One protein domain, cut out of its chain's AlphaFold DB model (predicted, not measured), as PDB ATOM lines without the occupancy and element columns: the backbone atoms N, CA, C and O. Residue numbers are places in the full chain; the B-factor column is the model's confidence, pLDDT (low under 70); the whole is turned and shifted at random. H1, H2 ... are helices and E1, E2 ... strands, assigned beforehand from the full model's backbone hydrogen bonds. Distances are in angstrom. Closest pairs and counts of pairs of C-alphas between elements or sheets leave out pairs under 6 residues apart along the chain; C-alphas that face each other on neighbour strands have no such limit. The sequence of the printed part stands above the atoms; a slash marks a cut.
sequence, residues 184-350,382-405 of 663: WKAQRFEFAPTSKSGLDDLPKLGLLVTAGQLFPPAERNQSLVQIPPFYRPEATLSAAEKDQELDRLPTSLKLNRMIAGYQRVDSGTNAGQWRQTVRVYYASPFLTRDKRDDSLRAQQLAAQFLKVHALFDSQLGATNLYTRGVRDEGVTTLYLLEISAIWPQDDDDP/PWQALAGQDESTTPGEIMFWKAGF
ATOM      1  N   TRP A 184      -4.413  14.105  10.618       88.50
ATOM      2  CA  TRP A 184      -4.592  15.502  10.238       88.50
ATOM      3  C   TRP A 184      -4.148  16.468  11.342       88.50
ATOM      4  O   TRP A 184      -4.011  16.100  12.508       88.50
ATOM      5  N   LYS A 185      -3.921  17.724  10.953       87.81
ATOM      6  CA  LYS A 185      -3.517  18.845  11.804       87.81
ATOM      7  C   LYS A 185      -4.504  19.995  11.649       87.81
ATOM      8  O   LYS A 185      -4.869  20.360  10.532       87.81
ATOM      9  N   ALA A 186      -4.910  20.585  12.767       89.56
ATOM     10  CA  ALA A 186      -5.695  21.810  12.756       89.56
ATOM     11  C   ALA A 186      -4.793  22.994  12.398       89.56
ATOM     12  O   ALA A 186      -3.826  23.275  13.103       89.56
ATOM     13  N   GLN A 187      -5.126  23.710  11.331       92.12
ATOM     14  CA  GLN A 187      -4.542  25.012  11.039       92.12
ATOM     15  C   GLN A 187      -5.547  26.099  11.382       92.12
ATOM     16  O   GLN A 187      -6.564  26.235  10.705       92.12
ATOM     17  N   ARG A 188      -5.267  26.834  12.461       93.25
ATOM     18  CA  ARG A 188      -6.096  27.941  12.942       93.25
ATOM     19  C   ARG A 188      -5.580  29.258  12.374       93.25
ATOM     20  O   ARG A 188      -4.372  29.478  12.349       93.25
ATOM     21  N   PHE A 189      -6.486  30.129  11.962       89.44
ATOM     22  CA  PHE A 189      -6.174  31.490  11.538       89.44
ATOM     23  C   PHE A 189      -7.337  32.422  11.875       89.44
ATOM     24  O   PHE A 189      -8.463  31.973  12.082       89.44
ATOM     25  N   GLU A 190      -7.057  33.716  11.976       86.44
ATOM     26  CA  GLU A 190      -8.080  34.733  12.210       86.44
ATOM     27  C   GLU A 190      -8.412  35.450  10.902       86.44
ATOM     28  O   GLU A 190      -7.540  35.693  10.069       86.44
ATOM     29  N   PHE A 191      -9.679  35.814  10.748       78.75
ATOM     30  CA  PHE A 191     -10.181  36.666   9.682       78.75
ATOM     31  C   PHE A 191     -10.885  37.863  10.317       78.75
ATOM     32  O   PHE A 191     -11.836  37.699  11.082       78.75
ATOM     33  N   ALA A 192     -10.412  39.070  10.026       74.94
ATOM     34  CA  ALA A 192     -11.012  40.302  10.517       74.94
ATOM     35  C   ALA A 192     -11.650  41.049   9.336       74.94
ATOM     36  O   ALA A 192     -10.927  41.676   8.557       74.94
ATOM     37  N   PRO A 193     -12.982  41.015   9.170       64.88
ATOM     38  CA  PRO A 193     -13.638  41.887   8.205       64.88
ATOM     39  C   PRO A 193     -13.492  43.337   8.699       64.88
ATOM     40  O   PRO A 193     -14.147  43.747   9.650       64.88
ATOM     41  N   THR A 194     -12.553  44.102   8.133       55.66
ATOM     42  CA  THR A 194     -12.190  45.423   8.686       55.66
ATOM     43  C   THR A 194     -13.269  46.514   8.512       55.66
ATOM     44  O   THR A 194     -14.149  46.461   7.650       55.66
ATOM     45  N   SER A 195     -13.131  47.535   9.361       47.88
ATOM     46  CA  SER A 195     -14.069  48.559   9.844       47.88
ATOM     47  C   SER A 195     -14.246  49.815   8.968       47.88
ATOM     48  O   SER A 195     -14.124  50.943   9.444       47.88
ATOM     49  N   LYS A 196     -14.464  49.681   7.653       50.44
ATOM     50  CA  LYS A 196     -14.666  50.871   6.780       50.44
ATOM     51  C   LYS A 196     -16.008  50.945   6.056       50.44
ATOM     52  O   LYS A 196     -16.231  51.867   5.274       50.44
ATOM     53  N   SER A 197     -16.926  50.020   6.318       47.12
ATOM     54  CA  SER A 197     -18.248  49.957   5.672       47.12
ATOM     55  C   SER A 197     -19.422  50.312   6.595       47.12
ATOM     56  O   SER A 197     -20.573  50.148   6.192       47.12
ATOM     57  N   GLY A 198     -19.167  50.833   7.805       51.75
ATOM     58  CA  GLY A 198     -20.207  51.014   8.830       51.75
ATOM     59  C   GLY A 198     -20.574  49.702   9.535       51.75
ATOM     60  O   GLY A 198     -21.703  49.546  10.000       51.75
ATOM     61  N   LEU A 199     -19.622  48.766   9.570       43.72
ATOM     62  CA  LEU A 199     -19.679  47.444  10.203       43.72
ATOM     63  C   LEU A 199     -18.518  47.299  11.204       43.72
ATOM     64  O   LEU A 199     -17.881  46.254  11.287       43.72
ATOM     65  N   ASP A 200     -18.214  48.375  11.932       49.50
ATOM     66  CA  ASP A 200     -16.988  48.523  12.733       49.50
ATOM     67  C   ASP A 200     -16.907  47.566  13.940       49.50
ATOM     68  O   ASP A 200     -15.864  47.475  14.582       49.50
ATOM     69  N   ASP A 201     -17.973  46.798  14.184       58.19
ATOM     70  CA  ASP A 201     -18.124  45.875  15.311       58.19
ATOM     71  C   ASP A 201     -18.062  44.389  14.916       58.19
ATOM     72  O   ASP A 201     -18.394  43.527  15.734       58.19
ATOM     73  N   LEU A 202     -17.692  44.041  13.675       58.19
ATOM     74  CA  LEU A 202     -17.630  42.624  13.312       58.19
ATOM     75  C   LEU A 202     -16.498  41.921  14.084       58.19
ATOM     76  O   LEU A 202     -15.334  42.328  13.985       58.19
ATOM     77  N   PRO A 203     -16.809  40.862  14.855       67.19
ATOM     78  CA  PRO A 203     -15.810  40.164  15.639       67.19
ATOM     79  C   PRO A 203     -14.795  39.488  14.718       67.19
ATOM     80  O   PRO A 203     -15.126  39.015  13.627       67.19
ATOM     81  N   LYS A 204     -13.546  39.399  15.183       81.69
ATOM     82  CA  LYS A 204     -12.549  38.518  14.572       81.69
ATOM     83  C   LYS A 204     -13.132  37.110  14.473       81.69
ATOM     84  O   LYS A 204     -13.518  36.519  15.483       81.69
ATOM     85  N   LEU A 205     -13.174  36.570  13.264       84.06
ATOM     86  CA  LEU A 205     -13.640  35.220  13.007       84.06
ATOM     87  C   LEU A 205     -12.460  34.264  13.134       84.06
ATOM     88  O   LEU A 205     -11.494  34.342  12.377       84.06
ATOM     89  N   GLY A 206     -12.539  33.348  14.096       90.44
ATOM     90  CA  GLY A 206     -11.628  32.212  14.143       90.44
ATOM     91  C   GLY A 206     -11.988  31.232  13.032       90.44
ATOM     92  O   GLY A 206     -13.146  30.832  12.919       90.44
ATOM     93  N   LEU A 207     -11.013  30.824  12.231       92.62
ATOM     94  CA  LEU A 207     -11.154  29.839  11.163       92.62
ATOM     95  C   LEU A 207     -10.208  28.661  11.420       92.62
ATOM     96  O   LEU A 207      -9.126  28.832  11.985       92.62
ATOM     97  N   LEU A 208     -10.625  27.456  11.035       94.25
ATOM     98  CA  LEU A 208      -9.841  26.230  11.199       94.25
ATOM     99  C   LEU A 208      -9.964  25.352   9.957       94.25
ATOM    100  O   LEU A 208     -11.067  25.088   9.492       94.25
ATOM    101  N   VAL A 209      -8.837  24.851   9.451       94.56
ATOM    102  CA  VAL A 209      -8.795  23.874   8.352       94.56
ATOM    103  C   VAL A 209      -8.061  22.607   8.794       94.56
ATOM    104  O   VAL A 209      -7.033  22.674   9.469       94.56
ATOM    105  N   THR A 210      -8.596  21.440   8.436       90.94
ATOM    106  CA  THR A 210      -8.062  20.130   8.827       90.94
ATOM    107  C   THR A 210      -7.074  19.604   7.774       90.94
ATOM    108  O   THR A 210      -7.446  18.851   6.874       90.94
ATOM    109  N   ALA A 211      -5.813  20.017   7.843       83.62
ATOM    110  CA  ALA A 211      -4.786  19.623   6.878       83.62
ATOM    111  C   ALA A 211      -4.310  18.179   7.116       83.62
ATOM    112  O   ALA A 211      -3.841  17.877   8.211       83.62
ATOM    113  N   GLY A 212      -4.380  17.289   6.123       81.44
ATOM    114  CA  GLY A 212      -3.813  15.938   6.217       81.44
ATOM    115  C   GLY A 212      -4.612  14.857   5.489       81.44
ATOM    116  O   GLY A 212      -5.293  15.112   4.504       81.44
ATOM    117  N   GLN A 213      -4.499  13.624   5.973       81.75
ATOM    118  CA  GLN A 213      -5.087  12.409   5.419       81.75
ATOM    119  C   GLN A 213      -6.459  12.109   6.029       81.75
ATOM    120  O   GLN A 213      -6.653  11.093   6.694       81.75
ATOM    121  N   LEU A 214      -7.431  12.986   5.788       85.00
ATOM    122  CA  LEU A 214      -8.822  12.671   6.094       85.00
ATOM    123  C   LEU A 214      -9.470  11.919   4.941       85.00
ATOM    124  O   LEU A 214      -9.145  12.125   3.769       85.00
ATOM    125  N   PHE A 215     -10.404  11.053   5.305       86.50
ATOM    126  CA  PHE A 215     -11.215  10.300   4.367       86.50
ATOM    127  C   PHE A 215     -12.624  10.889   4.325       86.50
ATOM    128  O   PHE A 215     -13.095  11.421   5.337       86.50
ATOM    129  N   PRO A 216     -13.300  10.808   3.174       83.81
ATOM    130  CA  PRO A 216     -14.692  11.183   3.087       83.81
ATOM    131  C   PRO A 216     -15.598  10.383   4.030       83.81
ATOM    132  O   PRO A 216     -15.288   9.229   4.344       83.81
ATOM    133  N   PRO A 217     -16.745  10.961   4.431       83.00
ATOM    134  CA  PRO A 217     -17.821  10.216   5.065       83.00
ATOM    135  C   PRO A 217     -18.230   9.009   4.213       83.00
ATOM    136  O   PRO A 217     -18.408   9.144   3.001       83.00
ATOM    137  N   ALA A 218     -18.424   7.856   4.845       81.81
ATOM    138  CA  ALA A 218     -18.987   6.665   4.220       81.81
ATOM    139  C   ALA A 218     -20.003   6.009   5.163       81.81
ATOM    140  O   ALA A 218     -19.779   5.930   6.376       81.81
ATOM    141  N   GLU A 219     -21.122   5.521   4.622       72.94
ATOM    142  CA  GLU A 219     -22.014   4.658   5.400       72.94
ATOM    143  C   GLU A 219     -21.374   3.271   5.598       72.94
ATOM    144  O   GLU A 219     -20.391   2.909   4.944       72.94
ATOM    145  N   ARG A 220     -21.906   2.471   6.535       61.53
ATOM    146  CA  ARG A 220     -21.372   1.122   6.794       61.53
ATOM    147  C   ARG A 220     -21.371   0.309   5.494       61.53
ATOM    148  O   ARG A 220     -22.419   0.131   4.882       61.53
ATOM    149  N   ASN A 221     -20.197  -0.211   5.133       59.94
ATOM    150  CA  ASN A 221     -19.930  -1.016   3.932       59.94
ATOM    151  C   ASN A 221     -19.944  -0.257   2.591       59.94
ATOM    152  O   ASN A 221     -19.920  -0.902   1.548       59.94
ATOM    153  N   GLN A 222     -19.943   1.079   2.596       68.88
ATOM    154  CA  GLN A 222     -19.766   1.872   1.377       68.88
ATOM    155  C   GLN A 222     -18.297   2.237   1.141       68.88
ATOM    156  O   GLN A 222     -17.467   2.235   2.055       68.88
ATOM    157  N   SER A 223     -17.979   2.545  -0.115       73.25
ATOM    158  CA  SER A 223     -16.657   3.011  -0.525       73.25
ATOM    159  C   SER A 223     -16.276   4.315   0.190       73.25
ATOM    160  O   SER A 223     -17.108   5.201   0.360       73.25
ATOM    161  N   LEU A 224     -14.995   4.469   0.552       77.00
ATOM    162  CA  LEU A 224     -14.419   5.742   1.032       77.00
ATOM    163  C   LEU A 224     -14.214   6.760  -0.104       77.00
ATOM    164  O   LEU A 224     -13.577   7.795   0.083       77.00
ATOM    165  N   VAL A 225     -14.687   6.432  -1.299       80.00
ATOM    166  CA  VAL A 225     -14.628   7.278  -2.479       80.00
ATOM    167  C   VAL A 225     -15.914   8.082  -2.572       80.00
ATOM    168  O   VAL A 225     -17.006   7.521  -2.609       80.00
ATOM    169  N   GLN A 226     -15.769   9.395  -2.690       82.00
ATOM    170  CA  GLN A 226     -16.838  10.281  -3.111       82.00
ATOM    171  C   GLN A 226     -16.787  10.483  -4.612       82.00
ATOM    172  O   GLN A 226     -15.722  10.651  -5.206       82.00
ATOM    173  N   ILE A 227     -17.976  10.479  -5.198       78.81
ATOM    174  CA  ILE A 227     -18.182  10.687  -6.622       78.81
ATOM    175  C   ILE A 227     -19.086  11.913  -6.740       78.81
ATOM    176  O   ILE A 227     -20.143  11.939  -6.082       78.81
ATOM    177  N   PRO A 228     -18.667  12.941  -7.502       76.75
ATOM    178  CA  PRO A 228     -19.477  14.137  -7.691       76.75
ATOM    179  C   PRO A 228     -20.877  13.750  -8.179       76.75
ATOM    180  O   PRO A 228     -20.988  12.819  -8.984       76.75
ATOM    181  N   PRO A 229     -21.951  14.426  -7.730       72.94
ATOM    182  CA  PRO A 229     -23.320  14.059  -8.096       72.94
ATOM    183  C   PRO A 229     -23.540  13.967  -9.593       72.94
ATOM    184  O   PRO A 229     -24.325  13.135 -10.035       72.94
ATOM    185  N   PHE A 230     -22.824  14.794 -10.355       68.19
ATOM    186  CA  PHE A 230     -22.870  14.806 -11.807       68.19
ATOM    187  C   PHE A 230     -22.582  13.426 -12.428       68.19
ATOM    188  O   PHE A 230     -23.211  13.040 -13.413       68.19
ATOM    189  N   TYR A 231     -21.677  12.655 -11.822       70.62
ATOM    190  CA  TYR A 231     -21.290  11.319 -12.278       70.62
ATOM    191  C   TYR A 231     -22.002  10.194 -11.519       70.62
ATOM    192  O   TYR A 231     -21.704   9.021 -11.745       70.62
ATOM    193  N   ARG A 232     -22.926  10.512 -10.600       73.75
ATOM    194  CA  ARG A 232     -23.685   9.476  -9.896       73.75
ATOM    195  C   ARG A 232     -24.675   8.833 -10.873       73.75
ATOM    196  O   ARG A 232     -25.373   9.556 -11.586       73.75
ATOM    197  N   PRO A 233     -24.771   7.495 -10.902       70.94
ATOM    198  CA  PRO A 233     -25.699   6.830 -11.795       70.94
ATOM    199  C   PRO A 233     -27.141   7.167 -11.401       70.94
ATOM    200  O   PRO A 233     -27.435   7.442 -10.233       70.94
ATOM    201  N   GLU A 234     -28.049   7.142 -12.376       72.56
ATOM    202  CA  GLU A 234     -29.456   7.468 -12.147       72.56
ATOM    203  C   GLU A 234     -30.073   6.585 -11.051       72.56
ATOM    204  O   GLU A 234     -29.743   5.405 -10.892       72.56
ATOM    205  N   ALA A 235     -31.004   7.156 -10.280       73.06
ATOM    206  CA  ALA A 235     -31.628   6.461  -9.154       73.06
ATOM    207  C   ALA A 235     -32.328   5.154  -9.573       73.06
ATOM    208  O   ALA A 235     -32.404   4.230  -8.762       73.06
ATOM    209  N   THR A 236     -32.775   5.083 -10.827       75.94
ATOM    210  CA  THR A 236     -33.460   3.960 -11.480       75.94
ATOM    211  C   THR A 236     -32.582   2.728 -11.702       75.94
ATOM    212  O   THR A 236     -33.132   1.641 -11.861       75.94
ATOM    213  N   LEU A 237     -31.251   2.860 -11.680       76.06
ATOM    214  CA  LEU A 237     -30.334   1.730 -11.836       76.06
ATOM    215  C   LEU A 237     -30.308   0.847 -10.579       76.06
ATOM    216  O   LEU A 237     -30.391   1.338  -9.442       76.06
ATOM    217  N   SER A 238     -30.159  -0.464 -10.767       81.38
ATOM    218  CA  SER A 238     -29.931  -1.410  -9.671       81.38
ATOM    219  C   SER A 238     -28.588  -1.145  -8.978       81.38
ATOM    220  O   SER A 238     -27.721  -0.454  -9.509       81.38
ATOM    221  N   ALA A 239     -28.393  -1.687  -7.770       76.06
ATOM    222  CA  ALA A 239     -27.131  -1.525  -7.043       76.06
ATOM    223  C   ALA A 239     -25.925  -2.076  -7.833       76.06
ATOM    224  O   ALA A 239     -24.902  -1.411  -7.919       76.06
ATOM    225  N   ALA A 240     -26.079  -3.234  -8.484       79.69
ATOM    226  CA  ALA A 240     -25.014  -3.837  -9.286       79.69
ATOM    227  C   ALA A 240     -24.675  -3.015 -10.543       79.69
ATOM    228  O   ALA A 240     -23.505  -2.865 -10.884       79.69
ATOM    229  N   GLU A 241     -25.683  -2.452 -11.218       78.94
ATOM    230  CA  GLU A 241     -25.464  -1.552 -12.363       78.94
ATOM    231  C   GLU A 241     -24.799  -0.247 -11.924       78.94
ATOM    232  O   GLU A 241     -23.910   0.250 -12.612       78.94
ATOM    233  N   LYS A 242     -25.185   0.286 -10.757       76.81
ATOM    234  CA  LYS A 242     -24.526   1.446 -10.150       76.81
ATOM    235  C   LYS A 242     -23.052   1.158  -9.903       76.81
ATOM    236  O   LYS A 242     -22.222   1.928 -10.367       76.81
ATOM    237  N   ASP A 243     -22.728   0.052  -9.242       76.88
ATOM    238  CA  ASP A 243     -21.339  -0.321  -8.965       76.88
ATOM    239  C   ASP A 243     -20.532  -0.479 -10.263       76.88
ATOM    240  O   ASP A 243     -19.438   0.068 -10.381       76.88
ATOM    241  N   GLN A 244     -21.106  -1.128 -11.282       78.25
ATOM    242  CA  GLN A 244     -20.459  -1.284 -12.583       78.25
ATOM    243  C   GLN A 244     -20.196   0.060 -13.284       78.25
ATOM    244  O   GLN A 244     -19.120   0.251 -13.852       78.25
ATOM    245  N   GLU A 245     -21.153   0.991 -13.266       75.31
ATOM    246  CA  GLU A 245     -20.980   2.335 -13.834       75.31
ATOM    247  C   GLU A 245     -19.934   3.146 -13.060       75.31
ATOM    248  O   GLU A 245     -19.073   3.788 -13.661       75.31
ATOM    249  N   LEU A 246     -19.944   3.070 -11.728       75.44
ATOM    250  CA  LEU A 246     -18.959   3.749 -10.887       75.44
ATOM    251  C   LEU A 246     -17.545   3.190 -11.078       75.44
ATOM    252  O   LEU A 246     -16.565   3.941 -11.021       75.44
ATOM    253  N   ASP A 247     -17.419   1.892 -11.341       78.56
ATOM    254  CA  ASP A 247     -16.134   1.266 -11.631       78.56
ATOM    255  C   ASP A 247     -15.544   1.712 -12.968       78.56
ATOM    256  O   ASP A 247     -14.319   1.819 -13.065       78.56
ATOM    257  N   ARG A 248     -16.391   2.060 -13.947       76.56
ATOM    258  CA  ARG A 248     -15.991   2.593 -15.261       76.56
ATOM    259  C   ARG A 248     -15.529   4.051 -15.226       76.56
ATOM    260  O   ARG A 248     -14.914   4.500 -16.191       76.56
ATOM    261  N   LEU A 249     -15.820   4.802 -14.162       71.88
ATOM    262  CA  LEU A 249     -15.379   6.192 -14.062       71.88
ATOM    263  C   LEU A 249     -13.846   6.280 -13.935       71.88
ATOM    264  O   LEU A 249     -13.254   5.499 -13.179       71.88
ATOM    265  N   PRO A 250     -13.206   7.269 -14.595       72.69
ATOM    266  CA  PRO A 250     -11.792   7.568 -14.400       72.69
ATOM    267  C   PRO A 250     -11.424   7.657 -12.917       72.69
ATOM    268  O   PRO A 250     -12.155   8.239 -12.111       72.69
ATOM    269  N   THR A 251     -10.261   7.123 -12.544       71.81
ATOM    270  CA  THR A 251      -9.771   7.144 -11.156       71.81
ATOM    271  C   THR A 251      -9.665   8.555 -10.584       71.81
ATOM    272  O   THR A 251      -9.909   8.737  -9.396       71.81
ATOM    273  N   SER A 252      -9.405   9.566 -11.410       66.75
ATOM    274  CA  SER A 252      -9.362  10.973 -10.993       66.75
ATOM    275  C   SER A 252     -10.724  11.550 -10.575       66.75
ATOM    276  O   SER A 252     -10.761  12.591  -9.923       66.75
ATOM    277  N   LEU A 253     -11.838  10.869 -10.876       74.94
ATOM    278  CA  LEU A 253     -13.177  11.193 -10.358       74.94
ATOM    279  C   LEU A 253     -13.507  10.455  -9.053       74.94
ATOM    280  O   LEU A 253     -14.536  10.723  -8.433       74.94
ATOM    281  N   LYS A 254     -12.638   9.532  -8.620       81.62
ATOM    282  CA  LYS A 254     -12.762   8.800  -7.359       81.62
ATOM    283  C   LYS A 254     -12.067   9.606  -6.255       81.62
ATOM    284  O   LYS A 254     -10.870   9.480  -6.021       81.62
ATOM    285  N   LEU A 255     -12.811  10.458  -5.550       84.06
ATOM    286  CA  LEU A 255     -12.255  11.363  -4.540       84.06
ATOM    287  C   LEU A 255     -12.225  10.684  -3.171       84.06
ATOM    288  O   LEU A 255     -13.239  10.585  -2.490       84.06
ATOM    289  N   ASN A 256     -11.062  10.188  -2.763       88.00
ATOM    290  CA  ASN A 256     -10.888   9.419  -1.525       88.00
ATOM    291  C   ASN A 256     -10.260  10.220  -0.376       88.00
ATOM    292  O   ASN A 256      -9.902   9.640   0.652       88.00
ATOM    293  N   ARG A 257     -10.081  11.534  -0.546       91.62
ATOM    294  CA  ARG A 257      -9.555  12.437   0.480       91.62
ATOM    295  C   ARG A 257     -10.474  13.629   0.687       91.62
ATOM    296  O   ARG A 257     -11.253  13.993  -0.194       91.62
ATOM    297  N   MET A 258     -10.383  14.225   1.871       94.44
ATOM    298  CA  MET A 258     -11.181  15.383   2.251       94.44
ATOM    299  C   MET A 258     -10.344  16.397   3.039       94.44
ATOM    300  O   MET A 258      -9.460  16.019   3.797       94.44
ATOM    301  N   ILE A 259     -10.667  17.679   2.914       95.00
ATOM    302  CA  ILE A 259     -10.322  18.726   3.879       95.00
ATOM    303  C   ILE A 259     -11.626  19.286   4.450       95.00
ATOM    304  O   ILE A 259     -12.556  19.554   3.699       95.00
ATOM    305  N   ALA A 260     -11.719  19.483   5.760       95.50
ATOM    306  CA  ALA A 260     -12.826  20.184   6.395       95.50
ATOM    307  C   ALA A 260     -12.393  21.587   6.833       95.50
ATOM    308  O   ALA A 260     -11.284  21.784   7.337       95.50
ATOM    309  N   GLY A 261     -13.284  22.555   6.648       96.00
ATOM    310  CA  GLY A 261     -13.130  23.924   7.117       96.00
ATOM    311  C   GLY A 261     -14.220  24.282   8.121       96.00
ATOM    312  O   GLY A 261     -15.393  23.952   7.932       96.00
ATOM    313  N   TYR A 262     -13.813  24.964   9.184       96.25
ATOM    314  CA  TYR A 262     -14.640  25.356  10.311       96.25
ATOM    315  C   TYR A 262     -14.543  26.858  10.566       96.25
ATOM    316  O   TYR A 262     -13.475  27.457  10.428       96.25
ATOM    317  N   GLN A 263     -15.645  27.435  11.030       94.75
ATOM    318  CA  GLN A 263     -15.735  28.797  11.536       94.75
ATOM    319  C   GLN A 263     -16.120  28.781  13.017       94.75
ATOM    320  O   GLN A 263     -16.974  28.006  13.451       94.75
ATOM    321  N   ARG A 264     -15.484  29.640  13.810       94.44
ATOM    322  CA  ARG A 264     -15.818  29.857  15.216       94.44
ATOM    323  C   ARG A 264     -17.167  30.568  15.305       94.44
ATOM    324  O   ARG A 264     -17.359  31.614  14.692       94.44
ATOM    325  N   VAL A 265     -18.086  30.010  16.080       91.25
ATOM    326  CA  VAL A 265     -19.391  30.617  16.348       91.25
ATOM    327  C   VAL A 265     -19.221  31.708  17.406       91.25
ATOM    328  O   VAL A 265     -18.666  31.456  18.474       91.25
ATOM    329  N   ASP A 266     -19.704  32.913  17.124       87.75
ATOM    330  CA  ASP A 266     -19.568  34.090  17.991       87.75
ATOM    331  C   ASP A 266     -20.696  34.226  19.031       87.75
ATOM    332  O   ASP A 266     -20.514  34.843  20.079       87.75
ATOM    333  N   SER A 267     -21.861  33.631  18.765       87.69
ATOM    334  CA  SER A 267     -23.097  33.886  19.504       87.69
ATOM    335  C   SER A 267     -24.028  32.665  19.581       87.69
ATOM    336  O   SER A 267     -23.859  31.654  18.897       87.69
ATOM    337  N   GLY A 268     -25.032  32.735  20.461       90.44
ATOM    338  CA  GLY A 268     -26.024  31.670  20.650       90.44
ATOM    339  C   GLY A 268     -25.535  30.495  21.506       90.44
ATOM    340  O   GLY A 268     -24.552  30.594  22.234       90.44
ATOM    341  N   THR A 269     -26.244  29.363  21.445       88.69
ATOM    342  CA  THR A 269     -25.983  28.188  22.304       88.69
ATOM    343  C   THR A 269     -24.658  27.488  22.009       88.69
ATOM    344  O   THR A 269     -24.142  26.778  22.864       88.69
ATOM    345  N   ASN A 270     -24.107  27.707  20.813       90.94
ATOM    346  CA  ASN A 270     -22.836  27.137  20.373       90.94
ATOM    347  C   ASN A 270     -21.705  28.181  20.375       90.94
ATOM    348  O   ASN A 270     -20.668  27.933  19.766       90.94
ATOM    349  N   ALA A 271     -21.890  29.339  21.026       93.31
ATOM    350  CA  ALA A 271     -20.861  30.374  21.106       93.31
ATOM    351  C   ALA A 271     -19.534  29.793  21.620       93.31
ATOM    352  O   ALA A 271     -19.495  29.025  22.584       93.31
ATOM    353  N   GLY A 272     -18.442  30.136  20.944       92.31
ATOM    354  CA  GLY A 272     -17.111  29.623  21.235       92.31
ATOM    355  C   GLY A 272     -16.829  28.214  20.703       92.31
ATOM    356  O   GLY A 272     -15.720  27.737  20.923       92.31
ATOM    357  N   GLN A 273     -17.748  27.557  19.991       95.50
ATOM    358  CA  GLN A 273     -17.496  26.268  19.329       95.50
ATOM    359  C   GLN A 273     -17.124  26.457  17.850       95.50
ATOM    360  O   GLN A 273     -17.390  27.499  17.250       95.50
ATOM    361  N   TRP A 274     -16.504  25.443  17.254       96.25
ATOM    362  CA  TRP A 274     -16.229  25.355  15.823       96.25
ATOM    363  C   TRP A 274     -17.426  24.758  15.104       96.25
ATOM    364  O   TRP A 274     -17.827  23.647  15.430       96.25
ATOM    365  N   ARG A 275     -17.964  25.457  14.106       94.94
ATOM    366  CA  ARG A 275     -18.977  24.944  13.183       94.94
ATOM    367  C   ARG A 275     -18.327  24.601  11.850       94.94
ATOM    368  O   ARG A 275     -17.632  25.438  11.288       94.94
ATOM    369  N   GLN A 276     -18.553  23.395  11.347       94.69
ATOM    370  CA  GLN A 276     -18.140  22.992  10.014       94.69
ATOM    371  C   GLN A 276     -18.926  23.814   8.997       94.69
ATOM    372  O   GLN A 276     -20.152  23.856   9.036       94.69
ATOM    373  N   THR A 277     -18.208  24.454   8.087       92.75
ATOM    374  CA  THR A 277     -18.787  25.322   7.056       92.75
ATOM    375  C   THR A 277     -18.519  24.760   5.668       92.75
ATOM    376  O   THR A 277     -19.313  24.965   4.752       92.75
ATOM    377  N   VAL A 278     -17.410  24.035   5.496       93.69
ATOM    378  CA  VAL A 278     -17.001  23.515   4.191       93.69
ATOM    379  C   VAL A 278     -16.331  22.146   4.281       93.69
ATOM    380  O   VAL A 278     -15.656  21.825   5.265       93.69
ATOM    381  N   ARG A 279     -16.504  21.344   3.232       93.75
ATOM    382  CA  ARG A 279     -15.749  20.119   2.947       93.75
ATOM    383  C   ARG A 279     -15.190  20.211   1.541       93.75
ATOM    384  O   ARG A 279     -15.913  20.601   0.642       93.75
ATOM    385  N   VAL A 280     -13.936  19.839   1.339       92.94
ATOM    386  CA  VAL A 280     -13.292  19.816   0.025       92.94
ATOM    387  C   VAL A 280     -12.852  18.398  -0.263       92.94
ATOM    388  O   VAL A 280     -11.929  17.905   0.381       92.94
ATOM    389  N   TYR A 281     -13.517  17.740  -1.205       92.62
ATOM    390  CA  TYR A 281     -13.142  16.415  -1.673       92.62
ATOM    391  C   TYR A 281     -12.124  16.520  -2.802       92.62
ATOM    392  O   TYR A 281     -12.275  17.330  -3.717       92.62
ATOM    393  N   TYR A 282     -11.090  15.689  -2.733       91.12
ATOM    394  CA  TYR A 282     -10.027  15.641  -3.729       91.12
ATOM    395  C   TYR A 282      -9.491  14.211  -3.891       91.12
ATOM    396  O   TYR A 282      -9.673  13.348  -3.024       91.12
ATOM    397  N   ALA A 283      -8.849  13.947  -5.026       87.44
ATOM    398  CA  ALA A 283      -8.225  12.662  -5.308       87.44
ATOM    399  C   ALA A 283      -6.871  12.551  -4.588       87.44
ATOM    400  O   ALA A 283      -6.065  13.479  -4.599       87.44
ATOM    401  N   SER A 284      -6.587  11.402  -3.967       85.62
ATOM    402  CA  SER A 284      -5.228  11.118  -3.488       85.62
ATOM    403  C   SER A 284      -4.235  11.032  -4.656       85.62
ATOM    404  O   SER A 284      -4.650  10.656  -5.755       85.62
ATOM    405  N   PRO A 285      -2.924  11.221  -4.416       84.50
ATOM    406  CA  PRO A 285      -1.897  11.054  -5.447       84.50
ATOM    407  C   PRO A 285      -2.010   9.740  -6.233       84.50
ATOM    408  O   PRO A 285      -1.807   9.721  -7.440       84.50
ATOM    409  N   PHE A 286      -2.416   8.644  -5.586       82.25
ATOM    410  CA  PHE A 286      -2.592   7.337  -6.234       82.25
ATOM    411  C   PHE A 286      -3.694   7.295  -7.300       82.25
ATOM    412  O   PHE A 286      -3.722   6.365  -8.099       82.25
ATOM    413  N   LEU A 287      -4.606   8.265  -7.286       78.88
ATOM    414  CA  LEU A 287      -5.759   8.349  -8.181       78.88
ATOM    415  C   LEU A 287      -5.612   9.462  -9.231       78.88
ATOM    416  O   LEU A 287      -6.398   9.510 -10.171       78.88
ATOM    417  N   THR A 288      -4.605  10.328  -9.099       77.44
ATOM    418  CA  THR A 288      -4.294  11.386 -10.080       77.44
ATOM    419  C   THR A 288      -3.366  10.871 -11.180       77.44
ATOM    420  O   THR A 288      -2.483  10.050 -10.909       77.44
ATOM    421  N   ARG A 289      -3.508  11.384 -12.411       71.75
ATOM    422  CA  ARG A 289      -2.732  10.927 -13.586       71.75
ATOM    423  C   ARG A 289      -1.217  11.055 -13.382       71.75
ATOM    424  O   ARG A 289      -0.464  10.171 -13.784       71.75
ATOM    425  N   ASP A 290      -0.790  12.118 -12.701       77.88
ATOM    426  CA  ASP A 290       0.622  12.479 -12.521       77.88
ATOM    427  C   ASP A 290       1.125  12.311 -11.069       77.88
ATOM    428  O   ASP A 290       2.153  12.873 -10.697       77.88
ATOM    429  N   LYS A 291       0.418  11.540 -10.225       83.50
ATOM    430  CA  LYS A 291       0.727  11.392  -8.782       83.50
ATOM    431  C   LYS A 291       0.825  12.721  -8.029       83.50
ATOM    432  O   LYS A 291       1.567  12.847  -7.053       83.50
ATOM    433  N   ARG A 292       0.082  13.720  -8.493       84.12
ATOM    434  CA  ARG A 292       0.049  15.050  -7.905       84.12
ATOM    435  C   ARG A 292      -0.621  14.996  -6.537       84.12
ATOM    436  O   ARG A 292      -1.663  14.370  -6.370       84.12
ATOM    437  N   ASP A 293      -0.036  15.688  -5.568       87.81
ATOM    438  CA  ASP A 293      -0.685  15.899  -4.279       87.81
ATOM    439  C   ASP A 293      -1.510  17.187  -4.290       87.81
ATOM    440  O   ASP A 293      -0.973  18.294  -4.288       87.81
ATOM    441  N   ASP A 294      -2.832  17.026  -4.298       88.00
ATOM    442  CA  ASP A 294      -3.789  18.129  -4.252       88.00
ATOM    443  C   ASP A 294      -4.150  18.568  -2.828       88.00
ATOM    444  O   ASP A 294      -4.970  19.472  -2.662       88.00
ATOM    445  N   SER A 295      -3.519  17.997  -1.794       90.06
ATOM    446  CA  SER A 295      -3.803  18.325  -0.391       90.06
ATOM    447  C   SER A 295      -3.640  19.814  -0.081       90.06
ATOM    448  O   SER A 295      -4.547  20.428   0.483       90.06
ATOM    449  N   LEU A 296      -2.531  20.424  -0.514       88.88
ATOM    450  CA  LEU A 296      -2.264  21.846  -0.295       88.88
ATOM    451  C   LEU A 296      -3.282  22.731  -1.024       88.88
ATOM    452  O   LEU A 296      -3.760  23.713  -0.459       88.88
ATOM    453  N   ARG A 297      -3.660  22.366  -2.254       88.31
ATOM    454  CA  ARG A 297      -4.643  23.125  -3.039       88.31
ATOM    455  C   ARG A 297      -6.039  23.015  -2.433       88.31
ATOM    456  O   ARG A 297      -6.710  24.029  -2.285       88.31
ATOM    457  N   ALA A 298      -6.459  21.817  -2.029       91.12
ATOM    458  CA  ALA A 298      -7.730  21.600  -1.342       91.12
ATOM    459  C   ALA A 298      -7.798  22.377  -0.019       91.12
ATOM    460  O   ALA A 298      -8.828  22.952   0.325       91.12
ATOM    461  N   GLN A 299      -6.679  22.447   0.699       91.69
ATOM    462  CA  GLN A 299      -6.545  23.233   1.914       91.69
ATOM    463  C   GLN A 299      -6.638  24.742   1.664       91.69
ATOM    464  O   GLN A 299      -7.366  25.432   2.379       91.69
ATOM    465  N   GLN A 300      -5.923  25.257   0.663       89.31
ATOM    466  CA  GLN A 300      -6.001  26.663   0.267       89.31
ATOM    467  C   GLN A 300      -7.418  27.021  -0.180       89.31
ATOM    468  O   GLN A 300      -7.958  28.025   0.273       89.31
ATOM    469  N   LEU A 301      -8.053  26.164  -0.982       90.50
ATOM    470  CA  LEU A 301      -9.439  26.329  -1.403       90.50
ATOM    471  C   LEU A 301     -10.392  26.365  -0.201       90.50
ATOM    472  O   LEU A 301     -11.216  27.268  -0.119       90.50
ATOM    473  N   ALA A 302     -10.253  25.448   0.763       93.12
ATOM    474  CA  ALA A 302     -11.057  25.458   1.986       93.12
ATOM    475  C   ALA A 302     -10.875  26.765   2.775       93.12
ATOM    476  O   ALA A 302     -11.850  27.356   3.237       93.12
ATOM    477  N   ALA A 303      -9.634  27.239   2.911       91.31
ATOM    478  CA  ALA A 303      -9.334  28.482   3.609       91.31
ATOM    479  C   ALA A 303      -9.926  29.703   2.890       91.31
ATOM    480  O   ALA A 303     -10.558  30.535   3.537       91.31
ATOM    481  N   GLN A 304      -9.764  29.806   1.567       89.69
ATOM    482  CA  GLN A 304     -10.340  30.899   0.778       89.69
ATOM    483  C   GLN A 304     -11.870  30.848   0.797       89.69
ATOM    484  O   GLN A 304     -12.509  31.881   0.982       89.69
ATOM    485  N   PHE A 305     -12.466  29.655   0.721       92.56
ATOM    486  CA  PHE A 305     -13.909  29.475   0.852       92.56
ATOM    487  C   PHE A 305     -14.427  30.031   2.177       92.56
ATOM    488  O   PHE A 305     -15.400  30.776   2.177       92.56
ATOM    489  N   LEU A 306     -13.774  29.725   3.304       91.94
ATOM    490  CA  LEU A 306     -14.185  30.251   4.611       91.94
ATOM    491  C   LEU A 306     -14.172  31.786   4.652       91.94
ATOM    492  O   LEU A 306     -15.078  32.389   5.224       91.94
ATOM    493  N   LYS A 307     -13.186  32.421   4.011       90.06
ATOM    494  CA  LYS A 307     -13.099  33.886   3.911       90.06
ATOM    495  C   LYS A 307     -14.213  34.462   3.031       90.06
ATOM    496  O   LYS A 307     -14.856  35.433   3.416       90.06
ATOM    497  N   VAL A 308     -14.471  33.849   1.873       90.38
ATOM    498  CA  VAL A 308     -15.555  34.244   0.959       90.38
ATOM    499  C   VAL A 308     -16.923  34.065   1.619       90.38
ATOM    500  O   VAL A 308     -17.747  34.976   1.580       90.38
ATOM    501  N   HIS A 309     -17.138  32.939   2.296       90.06
ATOM    502  CA  HIS A 309     -18.338  32.672   3.080       90.06
ATOM    503  C   HIS A 309     -18.565  33.749   4.144       90.06
ATOM    504  O   HIS A 309     -19.632  34.359   4.178       90.06
ATOM    505  N   ALA A 310     -17.548  34.037   4.963       87.06
ATOM    506  CA  ALA A 310     -17.610  35.082   5.979       87.06
ATOM    507  C   ALA A 310     -17.892  36.472   5.382       87.06
ATOM    508  O   ALA A 310     -18.628  37.274   5.963       87.06
ATOM    509  N   LEU A 311     -17.334  36.768   4.205       86.94
ATOM    510  CA  LEU A 311     -17.592  38.019   3.504       86.94
ATOM    511  C   LEU A 311     -19.065  38.126   3.084       86.94
ATOM    512  O   LEU A 311     -19.709  39.123   3.380       86.94
ATOM    513  N   PHE A 312     -19.634  37.095   2.464       88.94
ATOM    514  CA  PHE A 312     -21.050  37.091   2.082       88.94
ATOM    515  C   PHE A 312     -21.991  37.148   3.288       88.94
ATOM    516  O   PHE A 312     -22.954  37.920   3.266       88.94
ATOM    517  N   ASP A 313     -21.702  36.383   4.340       85.56
ATOM    518  CA  ASP A 313     -22.507  36.368   5.562       85.56
ATOM    519  C   ASP A 313     -22.507  37.749   6.232       85.56
ATOM    520  O   ASP A 313     -23.564  38.313   6.510       85.56
ATOM    521  N   SER A 314     -21.337  38.383   6.363       81.50
ATOM    522  CA  SER A 314     -21.233  39.728   6.946       81.50
ATOM    523  C   SER A 314     -21.882  40.831   6.101       81.50
ATOM    524  O   SER A 314     -22.436  41.782   6.655       81.50
ATOM    525  N   GLN A 315     -21.826  40.734   4.767       83.06
ATOM    526  CA  GLN A 315     -22.359  41.766   3.873       83.06
ATOM    527  C   GLN A 315     -23.869  41.632   3.657       83.06
ATOM    528  O   GLN A 315     -24.603  42.623   3.709       83.06
ATOM    529  N   LEU A 316     -24.351  40.417   3.394       80.31
ATOM    530  CA  LEU A 316     -25.739  40.164   3.008       80.31
ATOM    531  C   LEU A 316     -26.585  39.560   4.138       80.31
ATOM    532  O   LEU A 316     -27.810  39.537   4.010       80.31
ATOM    533  N   GLY A 317     -25.979  39.051   5.215       71.88
ATOM    534  CA  GLY A 317     -26.665  38.147   6.147       71.88
ATOM    535  C   GLY A 317     -27.123  36.856   5.460       71.88
ATOM    536  O   GLY A 317     -28.128  36.262   5.854       71.88
ATOM    537  N   ALA A 318     -26.462  36.492   4.358       62.09
ATOM    538  CA  ALA A 318     -26.791  35.330   3.555       62.09
ATOM    539  C   ALA A 318     -25.831  34.195   3.910       62.09
ATOM    540  O   ALA A 318     -24.659  34.216   3.542       62.09
ATOM    541  N   THR A 319     -26.350  33.185   4.599       63.41
ATOM    542  CA  THR A 319     -25.682  31.888   4.737       63.41
ATOM    543  C   THR A 319     -26.003  31.010   3.529       63.41
ATOM    544  O   THR A 319     -26.926  31.323   2.777       63.41
ATOM    545  N   ASN A 320     -25.310  29.873   3.373       64.50
ATOM    546  CA  ASN A 320     -25.692  28.843   2.400       64.50
ATOM    547  C   ASN A 320     -27.207  28.574   2.505       64.50
ATOM    548  O   ASN A 320     -27.710  28.120   3.538       64.50
ATOM    549  N   LEU A 321     -27.941  28.953   1.457       60.22
ATOM    550  CA  LEU A 321     -29.405  28.971   1.459       60.22
ATOM    551  C   LEU A 321     -29.985  27.561   1.330       60.22
ATOM    552  O   LEU A 321     -31.139  27.317   1.677       60.22
ATOM    553  N   TYR A 322     -29.165  26.645   0.834       58.00
ATOM    554  CA  TYR A 322     -29.567  25.409   0.190       58.00
ATOM    555  C   TYR A 322     -29.347  24.172   1.068       58.00
ATOM    556  O   TYR A 322     -29.983  23.147   0.858       58.00
ATOM    557  N   THR A 323     -28.545  24.280   2.123       55.34
ATOM    558  CA  THR A 323     -28.243  23.187   3.060       55.34
ATOM    559  C   THR A 323     -29.178  23.175   4.274       55.34
ATOM    560  O   THR A 323     -28.713  23.123   5.412       55.34
ATOM    561  N   ARG A 324     -30.499  23.279   4.080       48.03
ATOM    562  CA  ARG A 324     -31.475  23.160   5.182       48.03
ATOM    563  C   ARG A 324     -32.128  21.776   5.174       48.03
ATOM    564  O   ARG A 324     -32.865  21.462   4.247       48.03
ATOM    565  N   GLY A 325     -31.916  20.999   6.241       48.12
ATOM    566  CA  GLY A 325     -32.839  19.925   6.628       48.12
ATOM    567  C   GLY A 325     -32.431  18.461   6.430       48.12
ATOM    568  O   GLY A 325     -33.305  17.617   6.585       48.12
ATOM    569  N   VAL A 326     -31.171  18.101   6.149       49.19
ATOM    570  CA  VAL A 326     -30.701  16.695   6.206       49.19
ATOM    571  C   VAL A 326     -29.201  16.660   6.513       49.19
ATOM    572  O   VAL A 326     -28.450  17.273   5.770       49.19
ATOM    573  N   ARG A 327     -28.796  15.944   7.582       50.19
ATOM    574  CA  ARG A 327     -27.439  15.526   8.048       50.19
ATOM    575  C   ARG A 327     -26.254  16.525   8.056       50.19
ATOM    576  O   ARG A 327     -25.361  16.301   8.860       50.19
ATOM    577  N   ASP A 328     -26.254  17.597   7.269       58.53
ATOM    578  CA  ASP A 328     -25.122  18.494   6.983       58.53
ATOM    579  C   ASP A 328     -25.548  19.978   6.970       58.53
ATOM    580  O   ASP A 328     -25.142  20.758   6.108       58.53
ATOM    581  N   GLU A 329     -26.421  20.381   7.900       68.44
ATOM    582  CA  GLU A 329     -26.998  21.733   7.913       68.44
ATOM    583  C   GLU A 329     -25.924  22.832   7.872       68.44
ATOM    584  O   GLU A 329     -25.155  23.016   8.814       68.44
ATOM    585  N   GLY A 330     -25.894  23.594   6.777       75.12
ATOM    586  CA  GLY A 330     -24.971  24.717   6.589       75.12
ATOM    587  C   GLY A 330     -23.616  24.377   5.959       75.12
ATOM    588  O   GLY A 330     -22.862  25.307   5.675       75.12
ATOM    589  N   VAL A 331     -23.288  23.099   5.730       88.06
ATOM    590  CA  VAL A 331     -21.976  22.701   5.190       88.06
ATOM    591  C   VAL A 331     -21.987  22.724   3.669       88.06
ATOM    592  O   VAL A 331     -22.744  22.002   3.031       88.06
ATOM    593  N   THR A 332     -21.089  23.506   3.079       88.25
ATOM    594  CA  THR A 332     -20.890  23.525   1.627       88.25
ATOM    595  C   THR A 332     -19.888  22.449   1.223       88.25
ATOM    596  O   THR A 332     -18.802  22.356   1.798       88.25
ATOM    597  N   THR A 333     -20.222  21.641   0.228       89.25
ATOM    598  CA  THR A 333     -19.311  20.625  -0.306       89.25
ATOM    599  C   THR A 333     -18.642  21.149  -1.566       89.25
ATOM    600  O   THR A 333     -19.320  21.561  -2.495       89.25
ATOM    601  N   LEU A 334     -17.317  21.110  -1.621       89.50
ATOM    602  CA  LEU A 334     -16.519  21.460  -2.788       89.50
ATOM    603  C   LEU A 334     -15.891  20.189  -3.362       89.50
ATOM    604  O   LEU A 334     -15.323  19.379  -2.627       89.50
ATOM    605  N   TYR A 335     -15.934  20.047  -4.676       87.94
ATOM    606  CA  TYR A 335     -15.264  18.989  -5.418       87.94
ATOM    607  C   TYR A 335     -14.103  19.594  -6.201       87.94
ATOM    608  O   TYR A 335     -14.317  20.435  -7.067       87.94
ATOM    609  N   LEU A 336     -12.870  19.183  -5.901       86.31
ATOM    610  CA  LEU A 336     -11.682  19.628  -6.626       86.31
ATOM    611  C   LEU A 336     -11.341  18.602  -7.714       86.31
ATOM    612  O   LEU A 336     -10.810  17.531  -7.414       86.31
ATOM    613  N   LEU A 337     -11.669  18.919  -8.968       82.75
ATOM    614  CA  LEU A 337     -11.651  17.977 -10.089       82.75
ATOM    615  C   LEU A 337     -10.511  18.279 -11.068       82.75
ATOM    616  O   LEU A 337     -10.286  19.423 -11.462       82.75
ATOM    617  N   GLU A 338      -9.778  17.239 -11.476       74.06
ATOM    618  CA  GLU A 338      -8.684  17.360 -12.453       74.06
ATOM    619  C   GLU A 338      -9.209  17.536 -13.883       74.06
ATOM    620  O   GLU A 338      -8.701  18.381 -14.616       74.06
ATOM    621  N   ILE A 339     -10.241  16.767 -14.242       62.56
ATOM    622  CA  ILE A 339     -10.799  16.690 -15.596       62.56
ATOM    623  C   ILE A 339     -11.680  17.916 -15.883       62.56
ATOM    624  O   ILE A 339     -12.277  18.493 -14.972       62.56
ATOM    625  N   SER A 340     -11.768  18.326 -17.149       55.81
ATOM    626  CA  SER A 340     -12.757  19.311 -17.596       55.81
ATOM    627  C   SER A 340     -14.202  18.781 -17.541       55.81
ATOM    628  O   SER A 340     -14.460  17.607 -17.798       55.81
ATOM    629  N   ALA A 341     -15.169  19.670 -17.285       46.69
ATOM    630  CA  ALA A 341     -16.599  19.350 -17.386       46.69
ATOM    631  C   ALA A 341     -17.025  18.947 -18.808       46.69
ATOM    632  O   ALA A 341     -18.102  18.386 -18.998       46.69
ATOM    633  N   ILE A 342     -16.215  19.297 -19.812       45.84
ATOM    634  CA  ILE A 342     -16.645  19.279 -21.200       45.84
ATOM    635  C   ILE A 342     -16.267  17.940 -21.837       45.84
ATOM    636  O   ILE A 342     -17.194  17.242 -22.225       45.84
ATOM    637  N   TRP A 343     -15.005  17.486 -21.808       51.41
ATOM    638  CA  TRP A 343     -14.624  16.118 -22.215       51.41
ATOM    639  C   TRP A 343     -13.278  15.678 -21.596       51.41
ATOM    640  O   TRP A 343     -12.328  16.462 -21.591       51.41
ATOM    641  N   PRO A 344     -13.114  14.415 -21.147       47.34
ATOM    642  CA  PRO A 344     -11.798  13.864 -20.795       47.34
ATOM    643  C   PRO A 344     -10.813  13.838 -21.975       47.34
ATOM    644  O   PRO A 344      -9.604  13.830 -21.768       47.34
ATOM    645  N   GLN A 345     -11.325  13.828 -23.215       46.88
ATOM    646  CA  GLN A 345     -10.503  13.891 -24.426       46.88
ATOM    647  C   GLN A 345      -9.979  15.307 -24.740       46.88
ATOM    648  O   GLN A 345      -8.959  15.418 -25.415       46.88
ATOM    649  N   ASP A 346     -10.608  16.373 -24.226       45.94
ATOM    650  CA  ASP A 346     -10.201  17.766 -24.497       45.94
ATOM    651  C   ASP A 346      -8.872  18.138 -23.849       45.94
ATOM    652  O   ASP A 346      -8.105  18.925 -24.400       45.94
ATOM    653  N   ASP A 347      -8.562  17.552 -22.691       44.97
ATOM    654  CA  ASP A 347      -7.252  17.741 -22.060       44.97
ATOM    655  C   ASP A 347      -6.134  17.141 -22.937       44.97
ATOM    656  O   ASP A 347      -4.962  17.539 -22.849       44.97
ATOM    657  N   ASP A 348      -6.504  16.225 -23.842       47.66
ATOM    658  CA  ASP A 348      -5.615  15.654 -24.835       47.66
ATOM    659  C   ASP A 348      -5.667  16.312 -26.231       47.66
ATOM    660  O   ASP A 348      -4.775  16.030 -27.042       47.66
ATOM    661  N   ASP A 349      -6.593  17.249 -26.476       48.03
ATOM    662  CA  ASP A 349      -6.726  17.997 -27.732       48.03
ATOM    663  C   ASP A 349      -5.592  19.043 -27.885       48.03
ATOM    664  O   ASP A 349      -5.451  19.954 -27.058       48.03
ATOM    665  N   PRO A 350      -4.766  18.959 -28.947       49.41
ATOM    666  CA  PRO A 350      -3.671  19.896 -29.198       49.41
ATOM    667  C   PRO A 350      -4.094  21.370 -29.285       49.41
ATOM    668  O   PRO A 350      -3.309  22.240 -28.912       49.41
ATOM    669  N   PRO A 382     -24.690  16.698 -24.143       43.03
ATOM    670  CA  PRO A 382     -24.395  18.008 -24.718       43.03
ATOM    671  C   PRO A 382     -24.208  19.055 -23.613       43.03
ATOM    672  O   PRO A 382     -24.842  18.956 -22.567       43.03
ATOM    673  N   TRP A 383     -23.412  20.101 -23.856       38.22
ATOM    674  CA  TRP A 383     -23.190  21.206 -22.905       38.22
ATOM    675  C   TRP A 383     -24.499  21.798 -22.328       38.22
ATOM    676  O   TRP A 383     -24.564  22.165 -21.162       38.22
ATOM    677  N   GLN A 384     -25.595  21.793 -23.100       37.53
ATOM    678  CA  GLN A 384     -26.932  22.210 -22.641       37.53
ATOM    679  C   GLN A 384     -27.586  21.245 -21.631       37.53
ATOM    680  O   GLN A 384     -28.385  21.675 -20.799       37.53
ATOM    681  N   ALA A 385     -27.261  19.952 -21.700       40.47
ATOM    682  CA  ALA A 385     -27.637  18.953 -20.703       40.47
ATOM    683  C   ALA A 385     -26.698  18.997 -19.482       40.47
ATOM    684  O   ALA A 385     -27.174  18.781 -18.375       40.47
ATOM    685  N   LEU A 386     -25.417  19.346 -19.668       42.66
ATOM    686  CA  LEU A 386     -24.416  19.561 -18.606       42.66
ATOM    687  C   LEU A 386     -24.765  20.768 -17.726       42.66
ATOM    688  O   LEU A 386     -25.021  20.602 -16.537       42.66
ATOM    689  N   ALA A 387     -24.930  21.944 -18.336       42.31
ATOM    690  CA  ALA A 387     -25.350  23.160 -17.647       42.31
ATOM    691  C   ALA A 387     -26.762  23.052 -17.055       42.31
ATOM    692  O   ALA A 387     -27.142  23.907 -16.283       42.31
ATOM    693  N   GLY A 388     -27.573  22.049 -17.424       40.66
ATOM    694  CA  GLY A 388     -28.870  21.771 -16.793       40.66
ATOM    695  C   GLY A 388     -28.890  20.641 -15.769       40.66
ATOM    696  O   GLY A 388     -29.864  20.543 -15.023       40.66
ATOM    697  N   GLN A 389     -27.852  19.804 -15.713       44.09
ATOM    698  CA  GLN A 389     -27.729  18.705 -14.752       44.09
ATOM    699  C   GLN A 389     -26.877  19.062 -13.537       44.09
ATOM    700  O   GLN A 389     -27.238  18.616 -12.446       44.09
ATOM    701  N   ASP A 390     -25.864  19.928 -13.684       48.12
ATOM    702  CA  ASP A 390     -25.167  20.562 -12.543       48.12
ATOM    703  C   ASP A 390     -26.158  21.233 -11.575       48.12
ATOM    704  O   ASP A 390     -25.962  21.300 -10.367       48.12
ATOM    705  N   GLU A 391     -27.309  21.641 -12.101       50.38
ATOM    706  CA  GLU A 391     -28.362  22.343 -11.381       50.38
ATOM    707  C   GLU A 391     -29.329  21.430 -10.596       50.38
ATOM    708  O   GLU A 391     -30.223  21.924  -9.894       50.38
ATOM    709  N   SER A 392     -29.230  20.102 -10.758       42.75
ATOM    710  CA  SER A 392     -30.356  19.188 -10.514       42.75
ATOM    711  C   SER A 392     -30.297  18.268  -9.295       42.75
ATOM    712  O   SER A 392     -31.367  17.792  -8.920       42.75
ATOM    713  N   THR A 393     -29.160  18.016  -8.634       46.72
ATOM    714  CA  THR A 393     -29.142  16.897  -7.662       46.72
ATOM    715  C   THR A 393     -28.727  17.199  -6.232       46.72
ATOM    716  O   THR A 393     -29.222  16.487  -5.355       46.72
ATOM    717  N   THR A 394     -27.920  18.216  -5.901       59.53
ATOM    718  CA  THR A 394     -27.620  18.459  -4.472       59.53
ATOM    719  C   THR A 394     -27.359  19.937  -4.141       59.53
ATOM    720  O   THR A 394     -26.290  20.472  -4.418       59.53
ATOM    721  N   PRO A 395     -28.356  20.634  -3.566       64.50
ATOM    722  CA  PRO A 395     -28.197  21.999  -3.078       64.50
ATOM    723  C   PRO A 395     -27.027  22.098  -2.067       64.50
ATOM    724  O   PRO A 395     -26.973  21.319  -1.120       64.50
ATOM    725  N   GLY A 396     -26.110  23.061  -2.247       71.25
ATOM    726  CA  GLY A 396     -24.952  23.260  -1.355       71.25
ATOM    727  C   GLY A 396     -23.641  22.611  -1.807       71.25
ATOM    728  O   GLY A 396     -22.700  22.540  -1.017       71.25
ATOM    729  N   GLU A 397     -23.569  22.158  -3.054       82.12
ATOM    730  CA  GLU A 397     -22.370  21.563  -3.633       82.12
ATOM    731  C   GLU A 397     -21.789  22.438  -4.755       82.12
ATOM    732  O   GLU A 397     -22.536  23.050  -5.513       82.12
ATOM    733  N   ILE A 398     -20.461  22.515  -4.835       84.56
ATOM    734  CA  ILE A 398     -19.693  23.328  -5.787       84.56
ATOM    735  C   ILE A 398     -18.623  22.448  -6.426       84.56
ATOM    736  O   ILE A 398     -17.969  21.660  -5.738       84.56
ATOM    737  N   MET A 399     -18.387  22.610  -7.723       85.00
ATOM    738  CA  MET A 399     -17.373  21.855  -8.453       85.00
ATOM    739  C   MET A 399     -16.329  22.804  -9.040       85.00
ATOM    740  O   MET A 399     -16.642  23.673  -9.840       85.00
ATOM    741  N   PHE A 400     -15.067  22.611  -8.661       83.56
ATOM    742  CA  PHE A 400     -13.934  23.322  -9.241       83.56
ATOM    743  C   PHE A 400     -13.261  22.437 -10.276       83.56
ATOM    744  O   PHE A 400     -12.490  21.528  -9.950       83.56
ATOM    745  N   TRP A 401     -13.549  22.730 -11.536       80.56
ATOM    746  CA  TRP A 401     -12.978  22.036 -12.678       80.56
ATOM    747  C   TRP A 401     -11.549  22.486 -12.952       80.56
ATOM    748  O   TRP A 401     -11.130  23.596 -12.582       80.56
ATOM    749  N   LYS A 402     -10.802  21.642 -13.674       77.38
ATOM    750  CA  LYS A 402      -9.452  21.976 -14.140       77.38
ATOM    751  C   LYS A 402      -8.533  22.392 -12.985       77.38
ATOM    752  O   LYS A 402      -7.691  23.273 -13.128       77.38
ATOM    753  N   ALA A 403      -8.635  21.715 -11.839       74.81
ATOM    754  CA  ALA A 403      -7.704  21.876 -10.720       74.81
ATOM    755  C   ALA A 403      -6.247  21.591 -11.135       74.81
ATOM    756  O   ALA A 403      -5.314  21.977 -10.440       74.81
ATOM    757  N   GLY A 404      -6.067  20.892 -12.266       73.38
ATOM    758  CA  GLY A 404      -4.880  20.826 -13.130       73.38
ATOM    759  C   GLY A 404      -4.075  22.114 -13.265       73.38
ATOM    760  O   GLY A 404      -2.847  22.094 -13.203       73.38
ATOM    761  N   PHE A 405      -4.792  23.208 -13.491       77.56
ATOM    762  CA  PHE A 405      -4.268  24.379 -14.167       77.56
ATOM    763  C   PHE A 405      -3.785  25.432 -13.183       77.56
ATOM    764  O   PHE A 405      -4.376  25.660 -12.125       77.56
TER     765      PHE A 405
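Overview. This is residues 184 to 350 and 382 to 405 of the 663 residues of an uncharacterized protein of bacterium (UniProt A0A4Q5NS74). A strongly twisted sheet of six strands curls round one long helix, H2, which covers one face of it. H1 and H3 lie away from the sheet, and the loop of residues 192 to 204 between E1 and E2 and the helix H1 lie toward opposite ends of the longest axis. The 191 printed residues hold three named helices and six named strands in the order E1, E2, H1, E3, E4, H2, E5, H3, E6, with under half of the residues in named elements, and the class is mixed, helices and strands. The sheet is mixed, in the order E1, E2, E3, E4, E5, E6, the first four antiparallel and the last three parallel. The whole is compact, with a radius of gyration of the C-alphas of 18.2 A and spans of 54 by 36 by 36 A.

Along the chain. E1, residues 184 to 191, begins at C-alpha 184 (-4.592, 15.502, 10.238) and is 21.9 A long. E2 is residues 205 to 212, 22.7 A, and H1 is residues 239 to 248, 14.4 A. E3 is residues 257 to 264, 23.7 A; E4, residues 274 to 282, is 22.7 A and bends by 57 degrees at residue 277. H2, residues 295 to 316, is 31.1 A long and ends at C-alpha 316 (-25.739, 40.164, 3.008). E5 is residues 332 to 336, 13.0 A, H3 is residues 383 to 389, 9.7 A, and E6, residues 397 to 400, is 10.3 A and ends at C-alpha 400 (-13.934, 23.322, -9.241).

Arrangement. E1 and E2 form a hairpin, antiparallel, with N 187 and O 209 2.9 A apart. E2 and E3 are antiparallel, with N 208 and O 262 at 2.9 A. E3 and E4 form a second hairpin, with N 259 and O 280 at 2.8 A. E4 and E5 are parallel at 25 degrees, with N 334 and O 279 at 2.7 A, and E5 and E6 are parallel, with N 398 and O 333 at 2.8 A. H2 is on the sheet, making two layers, helix on one face; its closest C-alphas to E3 are Ala 302 and Gly 261, 5.7 A apart, and to E4 Ala 298 and Val 280, 6.0 A. E4, H2 and E5 make a strand-helix-strand unit, two parallel neighbour strands with a helix between, whose crossover is left-handed. H1 and H3 are not on the sheet, and H1, H2 and H3 touch no helix. In H1, H2 and H3 every O i to N i+4 pair is within hydrogen-bond range.

Size, cuts and confidence. The two C-alphas farthest apart, those of Gly 198 and Ala 240, are 58.0 A apart. Residues 351 to 381 are not printed, and C-alphas 350 and 382 are 21.3 A apart across this cut. The links E1 to E2, E2 to H1, E4 to H2 and H2 to E5 are long. The mean pLDDT of the printed part is 75.5; 54 residues are under 70, among them 193 to 203, 318 to 329, 339 to 350 and 382 to 395.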